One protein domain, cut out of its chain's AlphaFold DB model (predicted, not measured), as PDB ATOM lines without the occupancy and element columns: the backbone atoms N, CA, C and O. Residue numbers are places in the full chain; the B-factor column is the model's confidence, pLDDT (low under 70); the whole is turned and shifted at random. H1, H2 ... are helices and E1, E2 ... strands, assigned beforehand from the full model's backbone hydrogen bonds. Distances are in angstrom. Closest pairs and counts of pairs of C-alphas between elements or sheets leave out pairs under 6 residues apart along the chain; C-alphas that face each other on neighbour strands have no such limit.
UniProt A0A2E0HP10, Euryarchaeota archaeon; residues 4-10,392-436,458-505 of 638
ATOM      1  N   ASP A   4      91.580  31.297 164.761       88.69
ATOM      2  CA  ASP A   4      91.002  30.887 163.482       88.69
ATOM      3  C   ASP A   4      91.197  29.381 163.314       88.69
ATOM      4  O   ASP A   4      92.227  28.831 163.704       88.69
ATOM      5  N   ILE A   5      90.233  28.724 162.680       90.19
ATOM      6  CA  ILE A   5      90.352  27.324 162.278       90.19
ATOM      7  C   ILE A   5      90.687  27.284 160.789       90.19
ATOM      8  O   ILE A   5      90.007  27.909 159.971       90.19
ATOM      9  N   ILE A   6      91.750  26.561 160.440       90.50
ATOM     10  CA  ILE A   6      92.146  26.296 159.059       90.50
ATOM     11  C   ILE A   6      91.909  24.815 158.784       90.50
ATOM     12  O   ILE A   6      92.592  23.956 159.336       90.50
ATOM     13  N   GLU A   7      90.957  24.530 157.902       91.69
ATOM     14  CA  GLU A   7      90.710  23.181 157.401       91.69
ATOM     15  C   GLU A   7      91.599  22.919 156.184       91.69
ATOM     16  O   GLU A   7      91.554  23.665 155.202       91.69
ATOM     17  N   ILE A   8      92.401  21.857 156.236       91.31
ATOM     18  CA  ILE A   8      93.201  21.393 155.099       91.31
ATOM     19  C   ILE A   8      92.946  19.911 154.837       91.31
ATOM     20  O   ILE A   8      92.804  19.105 155.757       91.31
ATOM     21  N   GLU A   9      92.925  19.534 153.562       92.44
ATOM     22  CA  GLU A   9      92.854  18.141 153.127       92.44
ATOM     23  C   GLU A   9      94.150  17.780 152.409       92.44
ATOM     24  O   GLU A   9      94.467  18.323 151.353       92.44
ATOM     25  N   ILE A  10      94.919  16.876 153.007       91.00
ATOM     26  CA  ILE A  10      96.162  16.376 152.432       91.00
ATOM     27  C   ILE A  10      95.830  15.147 151.583       91.00
ATOM     28  O   ILE A  10      95.478  14.103 152.146       91.00
ATOM     29  N   ARG A 392     106.479   1.267 152.826       89.75
ATOM     30  CA  ARG A 392     107.729   0.651 152.370       89.75
ATOM     31  C   ARG A 392     108.964   1.219 153.071       89.75
ATOM     32  O   ARG A 392     110.080   1.050 152.589       89.75
ATOM     33  N   GLN A 393     108.778   1.874 154.221       86.00
ATOM     34  CA  GLN A 393     109.850   2.392 155.084       86.00
ATOM     35  C   GLN A 393     110.779   3.425 154.410       86.00
ATOM     36  O   GLN A 393     111.894   3.667 154.873       86.00
ATOM     37  N   GLY A 394     110.332   4.048 153.318       82.44
ATOM     38  CA  GLY A 394     111.004   5.156 152.642       82.44
ATOM     39  C   GLY A 394     110.837   6.492 153.363       82.44
ATOM     40  O   GLY A 394     111.743   7.324 153.347       82.44
ATOM     41  N   THR A 395     109.707   6.699 154.034       81.81
ATOM     42  CA  THR A 395     109.447   7.924 154.799       81.81
ATOM     43  C   THR A 395     108.641   7.639 156.060       81.81
ATOM     44  O   THR A 395     108.210   6.512 156.300       81.81
ATOM     45  N   LYS A 396     108.423   8.677 156.865       80.38
ATOM     46  CA  LYS A 396     107.415   8.678 157.922       80.38
ATOM     47  C   LYS A 396     106.299   9.647 157.601       80.38
ATOM     48  O   LYS A 396     106.534  10.679 156.976       80.38
ATOM     49  N   LEU A 397     105.114   9.317 158.100       84.56
ATOM     50  CA  LEU A 397     103.969  10.209 158.083       84.56
ATOM     51  C   LEU A 397     103.844  10.916 159.433       84.56
ATOM     52  O   LEU A 397     103.954  10.271 160.477       84.56
ATOM     53  N   LEU A 398     103.641  12.228 159.399       82.62
ATOM     54  CA  LEU A 398     103.358  13.063 160.561       82.62
ATOM     55  C   LEU A 398     101.879  13.448 160.559       82.62
ATOM     56  O   LEU A 398     101.352  13.874 159.536       82.62
ATOM     57  N   GLU A 399     101.228  13.338 161.711       84.12
ATOM     58  CA  GLU A 399      99.902  13.916 161.924       84.12
ATOM     59  C   GLU A 399     100.042  15.353 162.434       84.12
ATOM     60  O   GLU A 399     100.813  15.611 163.356       84.12
ATOM     61  N   LEU A 400      99.302  16.285 161.826       77.06
ATOM     62  CA  LEU A 400      99.324  17.715 162.153       77.06
ATOM     63  C   LEU A 400      98.176  18.141 163.084       77.06
ATOM     64  O   LEU A 400      97.774  19.295 163.047       77.06
ATOM     65  N   ASN A 401      97.620  17.247 163.909       68.81
ATOM     66  CA  ASN A 401      96.559  17.621 164.857       68.81
ATOM     67  C   ASN A 401      97.137  18.559 165.923       68.81
ATOM     68  O   ASN A 401      97.741  18.097 166.893       68.81
ATOM     69  N   THR A 402      97.049  19.868 165.696       73.19
ATOM     70  CA  THR A 402      97.841  20.826 166.457       73.19
ATOM     71  C   THR A 402      97.215  22.211 166.550       73.19
ATOM     72  O   THR A 402      96.543  22.680 165.631       73.19
ATOM     73  N   ILE A 403      97.501  22.865 167.673       81.56
ATOM     74  CA  ILE A 403      97.234  24.272 167.926       81.56
ATOM     75  C   ILE A 403      98.527  25.037 167.639       81.56
ATOM     76  O   ILE A 403      99.558  24.784 168.267       81.56
ATOM     77  N   LEU A 404      98.479  25.983 166.704       83.25
ATOM     78  CA  LEU A 404      99.605  26.822 166.318       83.25
ATOM     79  C   LEU A 404      99.518  28.204 166.941       83.25
ATOM     80  O   LEU A 404      98.564  28.943 166.730       83.25
ATOM     81  N   LEU A 405     100.576  28.592 167.638       82.75
ATOM     82  CA  LEU A 405     100.808  29.949 168.096       82.75
ATOM     83  C   LEU A 405     101.823  30.618 167.168       82.75
ATOM     84  O   LEU A 405     102.944  30.139 167.023       82.75
ATOM     85  N   CYS A 406     101.456  31.742 166.562       83.69
ATOM     86  CA  CYS A 406     102.363  32.535 165.731       83.69
ATOM     87  C   CYS A 406     102.400  33.990 166.200       83.69
ATOM     88  O   CYS A 406     101.547  34.429 166.971       83.69
ATOM     89  N   SER A 407     103.395  34.760 165.757       80.44
ATOM     90  CA  SER A 407     103.440  36.185 166.072       80.44
ATOM     91  C   SER A 407     102.341  36.947 165.316       80.44
ATOM     92  O   SER A 407     101.997  36.626 164.176       80.44
ATOM     93  N   GLY A 408     101.799  38.011 165.918       76.06
ATOM     94  CA  GLY A 408     100.741  38.807 165.280       76.06
ATOM     95  C   GLY A 408     101.157  39.439 163.942       76.06
ATOM     96  O   GLY A 408     100.295  39.703 163.107       76.06
ATOM     97  N   ARG A 409     102.464  39.650 163.721       79.88
ATOM     98  CA  ARG A 409     103.022  40.214 162.478       79.88
ATOM     99  C   ARG A 409     103.104  39.193 161.343       79.88
ATOM    100  O   ARG A 409     102.998  39.581 160.187       79.88
ATOM    101  N   GLU A 410     103.274  37.914 161.666       84.50
ATOM    102  CA  GLU A 410     103.482  36.837 160.685       84.50
ATOM    103  C   GLU A 410     102.199  36.046 160.394       84.50
ATOM    104  O   GLU A 410     102.160  35.239 159.469       84.50
ATOM    105  N   TYR A 411     101.131  36.307 161.151       85.56
ATOM    106  CA  TYR A 411      99.857  35.589 161.116       85.56
ATOM    107  C   TYR A 411      99.328  35.278 159.705       85.56
ATOM    108  O   TYR A 411      99.001  34.133 159.391       85.56
ATOM    109  N   ALA A 412      99.248  36.294 158.840       87.00
ATOM    110  CA  ALA A 412      98.701  36.146 157.491       87.00
ATOM    111  C   ALA A 412      99.567  35.233 156.604       87.00
ATOM    112  O   ALA A 412      99.043  34.431 155.826       87.00
ATOM    113  N   GLU A 413     100.888  35.321 156.741       87.88
ATOM    114  CA  GLU A 413     101.816  34.497 155.971       87.88
ATOM    115  C   GLU A 413     101.833  33.058 156.496       87.88
ATOM    116  O   GLU A 413     101.746  32.125 155.700       87.88
ATOM    117  N   VAL A 414     101.816  32.863 157.821       87.12
ATOM    118  CA  VAL A 414     101.695  31.533 158.443       87.12
ATOM    119  C   VAL A 414     100.423  30.826 157.975       87.12
ATOM    120  O   VAL A 414     100.490  29.691 157.503       87.12
ATOM    121  N   ARG A 415      99.275  31.515 158.001       88.69
ATOM    122  CA  ARG A 415      98.000  30.999 157.473       88.69
ATOM    123  C   ARG A 415      98.104  30.574 156.005       88.69
ATOM    124  O   ARG A 415      97.612  29.507 155.630       88.69
ATOM    125  N   THR A 416      98.757  31.391 155.182       89.19
ATOM    126  CA  THR A 416      98.966  31.100 153.755       89.19
ATOM    127  C   THR A 416      99.826  29.847 153.568       89.19
ATOM    128  O   THR A 416      99.466  28.956 152.801       89.19
ATOM    129  N   ARG A 417     100.928  29.722 154.319       86.94
ATOM    130  CA  ARG A 417     101.820  28.553 154.259       86.94
ATOM    131  C   ARG A 417     101.137  27.266 154.720       86.94
ATOM    132  O   ARG A 417     101.292  26.250 154.047       86.94
ATOM    133  N   ILE A 418     100.339  27.304 155.789       86.75
ATOM    134  CA  ILE A 418      99.542  26.146 156.238       86.75
ATOM    135  C   ILE A 418      98.588  25.693 155.130       86.75
ATOM    136  O   ILE A 418      98.519  24.507 154.817       86.75
ATOM    137  N   SER A 419      97.900  26.639 154.489       87.06
ATOM    138  CA  SER A 419      96.951  26.332 153.410       87.06
ATOM    139  C   SER A 419      97.646  25.670 152.207       87.06
ATOM    140  O   SER A 419      97.099  24.745 151.606       87.06
ATOM    141  N   SER A 420      98.890  26.070 151.910       85.25
ATOM    142  CA  SER A 420      99.698  25.496 150.820       85.25
ATOM    143  C   SER A 420     100.179  24.056 151.060       85.25
ATOM    144  O   SER A 420     100.679  23.409 150.140       85.25
ATOM    145  N   LEU A 421     100.015  23.505 152.270       82.50
ATOM    146  CA  LEU A 421     100.401  22.116 152.558       82.50
ATOM    147  C   LEU A 421      99.587  21.088 151.777       82.50
ATOM    148  O   LEU A 421     100.072  19.982 151.551       82.50
ATOM    149  N   THR A 422      98.389  21.468 151.336       83.81
ATOM    150  CA  THR A 422      97.544  20.669 150.439       83.81
ATOM    151  C   THR A 422      98.233  20.372 149.101       83.81
ATOM    152  O   THR A 422      98.055  19.288 148.548       83.81
ATOM    153  N   GLU A 423      99.074  21.289 148.615       80.69
ATOM    154  CA  GLU A 423      99.813  21.162 147.355       80.69
ATOM    155  C   GLU A 423     101.178  20.485 147.545       80.69
ATOM    156  O   GLU A 423     101.645  19.751 146.675       80.69
ATOM    157  N   SER A 424     101.826  20.710 148.693       77.56
ATOM    158  CA  SER A 424     103.151  20.164 148.999       77.56
ATOM    159  C   SER A 424     103.254  19.735 150.471       77.56
ATOM    160  O   SER A 424     103.804  20.476 151.294       77.56
ATOM    161  N   PRO A 425     102.826  18.506 150.820       77.56
ATOM    162  CA  PRO A 425     102.826  17.999 152.197       77.56
ATOM    163  C   PRO A 425     104.219  17.565 152.691       77.56
ATOM    164  O   PRO A 425     104.352  16.649 153.506       77.56
ATOM    165  N   VAL A 426     105.286  18.173 152.171       74.06
ATOM    166  CA  VAL A 426     106.675  17.798 152.456       74.06
ATOM    167  C   VAL A 426     107.156  18.448 153.751       74.06
ATOM    168  O   VAL A 426     107.029  19.658 153.948       74.06
ATOM    169  N   ILE A 427     107.787  17.639 154.603       71.00
ATOM    170  CA  ILE A 427     108.380  18.060 155.873       71.00
ATOM    171  C   ILE A 427     109.901  17.918 155.802       71.00
ATOM    172  O   ILE A 427     110.455  16.850 155.499       71.00
ATOM    173  N   LEU A 428     110.591  19.006 156.123       66.56
ATOM    174  CA  LEU A 428     112.043  19.101 156.126       66.56
ATOM    175  C   LEU A 428     112.542  19.110 157.579       66.56
ATOM    176  O   LEU A 428     112.081  19.876 158.422       66.56
ATOM    177  N   CYS A 429     113.489  18.227 157.896       59.28
ATOM    178  CA  CYS A 429     114.136  18.201 159.209       59.28
ATOM    179  C   CYS A 429     115.315  19.183 159.223       59.28
ATOM    180  O   CYS A 429     116.087  19.236 158.259       59.28
ATOM    181  N   MET A 430     115.491  19.928 160.318       57.56
ATOM    182  CA  MET A 430     116.620  20.845 160.460       57.56
ATOM    183  C   MET A 430     117.970  20.113 160.449       57.56
ATOM    184  O   MET A 430     118.179  19.081 161.093       57.56
ATOM    185  N   ARG A 431     118.924  20.690 159.706       55.66
ATOM    186  CA  ARG A 431     120.253  20.120 159.421       55.66
ATOM    187  C   ARG A 431     121.101  19.903 160.680       55.66
ATOM    188  O   ARG A 431     121.985  19.050 160.658       55.66
ATOM    189  N   GLU A 432     120.863  20.661 161.750       56.91
ATOM    190  CA  GLU A 432     121.682  20.643 162.971       56.91
ATOM    191  C   GLU A 432     121.616  19.308 163.719       56.91
ATOM    192  O   GLU A 432     122.645  18.807 164.167       56.91
ATOM    193  N   ASN A 433     120.455  18.646 163.705       54.31
ATOM    194  CA  ASN A 433     120.263  17.317 164.293       54.31
ATOM    195  C   ASN A 433     121.106  16.212 163.635       54.31
ATOM    196  O   ASN A 433     121.236  15.119 164.194       54.31
ATOM    197  N   ARG A 434     121.679  16.487 162.454       55.44
ATOM    198  CA  ARG A 434     122.490  15.558 161.659       55.44
ATOM    199  C   ARG A 434     123.963  15.532 162.066       55.44
ATOM    200  O   ARG A 434     124.710  14.696 161.562       55.44
ATOM    201  N   TRP A 435     124.402  16.435 162.934       58.62
ATOM    202  CA  TRP A 435     125.802  16.537 163.330       58.62
ATOM    203  C   TRP A 435     125.986  16.017 164.754       58.62
ATOM    204  O   TRP A 435     125.197  16.313 165.647       58.62
ATOM    205  N   ILE A 436     127.023  15.210 164.958       62.66
ATOM    206  CA  ILE A 436     127.579  14.923 166.275       62.66
ATOM    207  C   ILE A 436     128.262  16.223 166.720       62.66
ATOM    208  O   ILE A 436     129.124  16.725 165.979       62.66
ATOM    209  N   SER A 458     112.942  14.574 166.683       54.81
ATOM    210  CA  SER A 458     112.402  14.932 167.995       54.81
ATOM    211  C   SER A 458     111.617  16.233 167.853       54.81
ATOM    212  O   SER A 458     112.182  17.240 167.424       54.81
ATOM    213  N   ILE A 459     110.331  16.215 168.199       54.31
ATOM    214  CA  ILE A 459     109.454  17.378 168.034       54.31
ATOM    215  C   ILE A 459     110.002  18.592 168.816       54.31
ATOM    216  O   ILE A 459     109.878  19.738 168.388       54.31
ATOM    217  N   LYS A 460     110.760  18.331 169.890       56.09
ATOM    218  CA  LYS A 460     111.479  19.340 170.682       56.09
ATOM    219  C   LYS A 460     112.543  20.125 169.901       56.09
ATOM    220  O   LYS A 460     113.020  21.134 170.396       56.09
ATOM    221  N   SER A 461     112.965  19.644 168.732       56.41
ATOM    222  CA  SER A 461     114.036  20.249 167.924       56.41
ATOM    223  C   SER A 461     113.543  21.048 166.716       56.41
ATOM    224  O   SER A 461     114.369  21.550 165.961       56.41
ATOM    225  N   GLY A 462     112.224  21.169 166.547       62.19
ATOM    226  CA  GLY A 462     111.603  21.928 165.469       62.19
ATOM    227  C   GLY A 462     111.531  21.183 164.130       62.19
ATOM    228  O   GLY A 462     112.438  20.430 163.760       62.19
ATOM    229  N   TYR A 463     110.449  21.387 163.380       70.62
ATOM    230  CA  TYR A 463     110.303  20.891 162.007       70.62
ATOM    231  C   TYR A 463     109.973  22.016 161.028       70.62
ATOM    232  O   TYR A 463     109.379  23.019 161.410       70.62
ATOM    233  N   LEU A 464     110.387  21.850 159.767       67.31
ATOM    234  CA  LEU A 464     110.107  22.794 158.689       67.31
ATOM    235  C   LEU A 464     108.994  22.247 157.795       67.31
ATOM    236  O   LEU A 464     109.175  21.227 157.133       67.31
ATOM    237  N   VAL A 465     107.853  22.927 157.774       72.38
ATOM    238  CA  VAL A 465     106.649  22.523 157.034       72.38
ATOM    239  C   VAL A 465     106.246  23.680 156.128       72.38
ATOM    240  O   VAL A 465     105.857  24.738 156.609       72.38
ATOM    241  N   GLY A 466     106.442  23.541 154.814       68.69
ATOM    242  CA  GLY A 466     106.137  24.621 153.861       68.69
ATOM    243  C   GLY A 466     106.885  25.943 154.113       68.69
ATOM    244  O   GLY A 466     106.378  27.005 153.766       68.69
ATOM    245  N   GLY A 467     108.070  25.905 154.738       73.50
ATOM    246  CA  GLY A 467     108.822  27.105 155.146       73.50
ATOM    247  C   GLY A 467     108.484  27.639 156.547       73.50
ATOM    248  O   GLY A 467     109.034  28.659 156.952       73.50
ATOM    249  N   LEU A 468     107.619  26.949 157.297       79.44
ATOM    250  CA  LEU A 468     107.319  27.247 158.699       79.44
ATOM    251  C   LEU A 468     108.212  26.436 159.621       79.44
ATOM    252  O   LEU A 468     108.189  25.211 159.556       79.44
ATOM    253  N   HIS A 469     108.957  27.103 160.494       84.38
ATOM    254  CA  HIS A 469     109.649  26.470 161.605       84.38
ATOM    255  C   HIS A 469     108.677  26.300 162.772       84.38
ATOM    256  O   HIS A 469     108.202  27.280 163.336       84.38
ATOM    257  N   MET A 470     108.362  25.051 163.104       82.38
ATOM    258  CA  MET A 470     107.376  24.694 164.119       82.38
ATOM    259  C   MET A 470     108.043  23.954 165.276       82.38
ATOM    260  O   MET A 470     108.612  22.885 165.061       82.38
ATOM    261  N   VAL A 471     107.954  24.495 166.492       81.81
ATOM    262  CA  VAL A 471     108.541  23.930 167.721       81.81
ATOM    263  C   VAL A 471     107.431  23.609 168.716       81.81
ATOM    264  O   VAL A 471     106.621  24.477 169.030       81.81
ATOM    265  N   GLN A 472     107.388  22.376 169.229       80.62
ATOM    266  CA  GLN A 472     106.402  21.997 170.247       80.62
ATOM    267  C   GLN A 472     106.797  22.504 171.633       80.62
ATOM    268  O   GLN A 472     107.879  22.191 172.133       80.62
ATOM    269  N   GLU A 473     105.865  23.193 172.283       79.88
ATOM    270  CA  GLU A 473     105.916  23.603 173.682       79.88
ATOM    271  C   GLU A 473     104.645  23.120 174.398       79.88
ATOM    272  O   GLU A 473     103.603  23.771 174.380       79.88
ATOM    273  N   GLY A 474     104.725  21.938 175.018       81.88
ATOM    274  CA  GLY A 474     103.549  21.274 175.588       81.88
ATOM    275  C   GLY A 474     102.585  20.813 174.491       81.88
ATOM    276  O   GLY A 474     102.998  20.104 173.569       81.88
ATOM    277  N   ASP A 475     101.325  21.234 174.584       80.31
ATOM    278  CA  ASP A 475     100.266  20.900 173.618       80.31
ATOM    279  C   ASP A 475     100.164  21.910 172.456       80.31
ATOM    280  O   ASP A 475      99.387  21.714 171.523       80.31
ATOM    281  N   ILE A 476     100.962  22.985 172.492       80.31
ATOM    282  CA  ILE A 476     100.951  24.068 171.501       80.31
ATOM    283  C   ILE A 476     102.239  24.023 170.682       80.31
ATOM    284  O   ILE A 476     103.322  23.724 171.186       80.31
ATOM    285  N   PHE A 477     102.136  24.363 169.404       82.38
ATOM    286  CA  PHE A 477     103.277  24.529 168.519       82.38
ATOM    287  C   PHE A 477     103.503  26.004 168.229       82.38
ATOM    288  O   PHE A 477     102.615  26.692 167.738       82.38
ATOM    289  N   LYS A 478     104.709  26.501 168.492       85.25
ATOM    290  CA  LYS A 478     105.119  27.824 168.021       85.25
ATOM    291  C   LYS A 478     105.527  27.733 166.562       85.25
ATOM    292  O   LYS A 478     106.374  26.906 166.240       85.25
ATOM    293  N   ALA A 479     104.935  28.561 165.708       86.06
ATOM    294  CA  ALA A 479     105.227  28.632 164.281       86.06
ATOM    295  C   ALA A 479     105.863  29.981 163.923       86.06
ATOM    296  O   ALA A 479     105.277  31.035 164.172       86.06
ATOM    297  N   GLU A 480     107.039  29.929 163.301       84.56
ATOM    298  CA  GLU A 480     107.806  31.087 162.829       84.56
ATOM    299  C   GLU A 480     108.134  30.931 161.339       84.56
ATOM    300  O   GLU A 480     108.327  29.815 160.841       84.56
ATOM    301  N   LEU A 481     108.220  32.041 160.607       83.00
ATOM    302  CA  LEU A 481     108.645  32.009 159.208       83.00
ATOM    303  C   LEU A 481     110.147  31.736 159.122       83.00
ATOM    304  O   LEU A 481     110.951  32.363 159.810       83.00
ATOM    305  N   TYR A 482     110.542  30.826 158.234       79.31
ATOM    306  CA  TYR A 482     111.939  30.443 158.087       79.31
ATOM    307  C   TYR A 482     112.403  30.517 156.634       79.31
ATOM    308  O   TYR A 482     112.124  29.647 155.809       79.31
ATOM    309  N   ASN A 483     113.191  31.551 156.339       68.69
ATOM    310  CA  ASN A 483     113.841  31.743 155.047       68.69
ATOM    311  C   ASN A 483     115.246  31.135 155.084       68.69
ATOM    312  O   ASN A 483     116.209  31.795 155.471       68.69
ATOM    313  N   SER A 484     115.390  29.875 154.679       60.34
ATOM    314  CA  SER A 484     116.706  29.260 154.480       60.34
ATOM    315  C   SER A 484     116.835  28.723 153.068       60.34
ATOM    316  O   SER A 484     115.943  28.062 152.566       60.34
ATOM    317  N   SER A 485     117.972  28.973 152.427       46.59
ATOM    318  CA  SER A 485     118.309  28.413 151.113       46.59
ATOM    319  C   SER A 485     118.883  26.992 151.195       46.59
ATOM    320  O   SER A 485     119.197  26.383 150.178       46.59
ATOM    321  N   ASN A 486     119.057  26.444 152.403       47.97
ATOM    322  CA  ASN A 486     119.884  25.261 152.656       47.97
ATOM    323  C   ASN A 486     119.056  23.991 152.940       47.97
ATOM    324  O   ASN A 486     119.292  23.265 153.911       47.97
ATOM    325  N   PHE A 487     118.097  23.691 152.065       51.16
ATOM    326  CA  PHE A 487     117.244  22.500 152.140       51.16
ATOM    327  C   PHE A 487     117.915  21.280 151.504       51.16
ATOM    328  O   PHE A 487     117.600  20.860 150.399       51.16
ATOM    329  N   GLY A 488     118.902  20.712 152.195       44.62
ATOM    330  CA  GLY A 488     119.712  19.646 151.604       44.62
ATOM    331  C   GLY A 488     119.105  18.241 151.630       44.62
ATOM    332  O   GLY A 488     119.615  17.387 150.914       44.62
ATOM    333  N   LEU A 489     118.116  17.930 152.485       49.91
ATOM    334  CA  LEU A 489     117.660  16.545 152.699       49.91
ATOM    335  C   LEU A 489     116.199  16.448 153.197       49.91
ATOM    336  O   LEU A 489     115.885  16.925 154.279       49.91
ATOM    337  N   HIS A 490     115.344  15.767 152.424       54.88
ATOM    338  CA  HIS A 490     113.936  15.405 152.711       54.88
ATOM    339  C   HIS A 490     113.793  14.459 153.918       54.88
ATOM    340  O   HIS A 490     114.664  13.598 154.064       54.88
ATOM    341  N   HIS A 491     112.739  14.548 154.753       62.81
ATOM    342  CA  HIS A 491     112.665  13.700 155.963       62.81
ATOM    343  C   HIS A 491     111.302  13.163 156.436       62.81
ATOM    344  O   HIS A 491     111.315  12.128 157.097       62.81
ATOM    345  N   ALA A 492     110.162  13.773 156.123       73.88
ATOM    346  CA  ALA A 492     108.850  13.198 156.440       73.88
ATOM    347  C   ALA A 492     107.771  13.811 155.542       73.88
ATOM    348  O   ALA A 492     108.029  14.784 154.834       73.88
ATOM    349  N   HIS A 493     106.582  13.220 155.538       80.62
ATOM    350  CA  HIS A 493     105.415  13.733 154.826       80.62
ATOM    351  C   HIS A 493     104.283  13.941 155.823       80.62
ATOM    352  O   HIS A 493     104.184  13.205 156.804       80.62
ATOM    353  N   VAL A 494     103.419  14.923 155.587       84.81
ATOM    354  CA  VAL A 494     102.148  14.986 156.309       84.81
ATOM    355  C   VAL A 494     101.326  13.764 155.905       84.81
ATOM    356  O   VAL A 494     101.273  13.400 154.726       84.81
ATOM    357  N   LYS A 495     100.743  13.081 156.890       90.00
ATOM    358  CA  LYS A 495      99.866  11.938 156.644       90.00
ATOM    359  C   LYS A 495      98.680  12.409 155.783       90.00
ATOM    360  O   LYS A 495      98.140  13.480 156.036       90.00
ATOM    361  N   PRO A 496      98.274  11.657 154.752       93.19
ATOM    362  CA  PRO A 496      97.054  11.980 154.027       93.19
ATOM    363  C   PRO A 496      95.831  11.937 154.947       93.19
ATOM    364  O   PRO A 496      95.692  11.012 155.751       93.19
ATOM    365  N   GLY A 497      94.951  12.926 154.827       93.19
ATOM    366  CA  GLY A 497      93.795  13.078 155.705       93.19
ATOM    367  C   GLY A 497      93.289  14.513 155.795       93.19
ATOM    368  O   GLY A 497      93.858  15.429 155.202       93.19
ATOM    369  N   LYS A 498      92.204  14.694 156.550       93.12
ATOM    370  CA  LYS A 498      91.637  16.007 156.871       93.12
ATOM    371  C   LYS A 498      92.186  16.485 158.207       93.12
ATOM    372  O   LYS A 498      92.217  15.707 159.160       93.12
ATOM    373  N   TYR A 499      92.597  17.743 158.256       90.94
ATOM    374  CA  TYR A 499      93.154  18.376 159.442       90.94
ATOM    375  C   TYR A 499      92.440  19.687 159.716       90.94
ATOM    376  O   TYR A 499      92.296  20.511 158.816       90.94
ATOM    377  N   SER A 500      92.086  19.872 160.983       90.94
ATOM    378  CA  SER A 500      91.623  21.137 161.532       90.94
ATOM    379  C   SER A 500      92.766  21.720 162.354       90.94
ATOM    380  O   SER A 500      93.181  21.130 163.354       90.94
ATOM    381  N   ILE A 501      93.357  22.813 161.874       89.50
ATOM    382  CA  ILE A 501      94.496  23.465 162.519       89.50
ATOM    383  C   ILE A 501      94.000  24.751 163.164       89.50
ATOM    384  O   ILE A 501      93.573  25.682 162.477       89.50
ATOM    385  N   GLU A 502      94.084  24.808 164.487       90.69
ATOM    386  CA  GLU A 502      93.754  26.006 165.252       90.69
ATOM    387  C   GLU A 502      94.936  26.971 165.218       90.69
ATOM    388  O   GLU A 502      95.996  26.688 165.770       90.69
ATOM    389  N   LEU A 503      94.777  28.125 164.574       89.69
ATOM    390  CA  LEU A 503      95.783  29.177 164.539       89.69
ATOM    391  C   LEU A 503      95.419  30.264 165.553       89.69
ATOM    392  O   LEU A 503      94.506  31.066 165.345       89.69
ATOM    393  N   ILE A 504      96.157  30.304 166.657       86.81
ATOM    394  CA  ILE A 504      96.019  31.324 167.688       86.81
ATOM    395  C   ILE A 504      96.687  32.607 167.206       86.81
ATOM    396  O   ILE A 504      97.898  32.667 166.967       86.81
ATOM    397  N   ARG A 505      95.887  33.669 167.133       82.12
ATOM    398  CA  ARG A 505      96.351  35.030 166.901       82.12
ATOM    399  C   ARG A 505      96.608  35.707 168.249       82.12
ATOM    400  O   ARG A 505      95.664  35.861 169.024       82.12
TER     401      ARG A 505
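AT A GLANCE: This is residues 4 to 10, 392 to 436 and 458 to 505 of the 638 residues of a protein of Euryarchaeota archaeon (UniProt A0A2E0HP10). Picture one strongly twisted sheet of eight strands, curled like part of a barrel, with the helix H1 packed on one face, mostly at E1, E8, E6 and E2. The strands E7 and E8 are one path with a sharp turn, from one edge of the sheet to beside E1 at the other edge, while the small helix H2 lies off the sheet beyond the end of E3. The 100 printed residues hold two named helices and eight named strands, along the chain E1 E2 H1 E3 H2 E4 E5 E6 E7 E8; the sheet order is E1 E8 E2 E6 E5 E4 E3 E7, mixed. The class is mixed, helices and strands, and the whole is compact, with a radius of gyration of the C-alphas of 13.1 A and spans of 38 by 28 by 27 A.

IN THESE COORDINATES: Start in the sheet with E1, residues 4 to 10; find C-alpha 4 at (91.002, 30.887, 163.482), from where it runs 19.0 A. Next across the sheet is E8, residues 497 to 504, 21.9 A long, ending at C-alpha 504 at (96.019, 31.324, 167.688). Then come E2, residues 403 to 406; E6, residues 476 to 481, 16.5 A; E5, residues 468 to 473, 15.5 A; E4, residues 463 to 465; E3, residues 426 to 429; and E7, residues 490 to 494, 12.3 A. Find H1, residues 411 to 422, from C-alpha 411 at (99.857, 35.589, 161.116), 18.5 A long; H2 is residues 431 to 434.

HOW THE PARTS SIT: E1 and E8 are antiparallel, with N 6 and O 501 2.9 A apart. E8 and E2 are parallel, N 404 to O 502 at 2.7 A, and so are E2 and E6, N 405 to O 477 at 2.8 A. E4 E5 E6 form a meander, each strand the antiparallel neighbour of the one before; look at N 478 and O 471, 2.8 A, and N 470 and O 463, 2.8 A. E3 is antiparallel to E4, N 464 to O 428 at 2.9 A, and to E7, N 427 to O 492 at 2.9 A. E7 runs on into E8 at 94 degrees. H1 is on the sheet, in two layers, a helix on one face; its closest C-alphas to E1 are Thr 422 and Ile 10, 4.9 A. In H1, 6 of 8 O i to N i+4 pairs are within hydrogen-bond range; H2, not on the sheet, is too short for one.

THE WHOLE: The farthest C-alphas, those of Arg 392 and Arg 409, are 41.1 A apart. Two cuts leave gaps of 19.5 A from C-alpha 10 to 392 and 15.3 A from C-alpha 436 to 458. Of the links printed whole, none is long. The mean pLDDT of the printed part is 77.1, and 26 residues are under 70, among them 428 to 436 and 483 to 491.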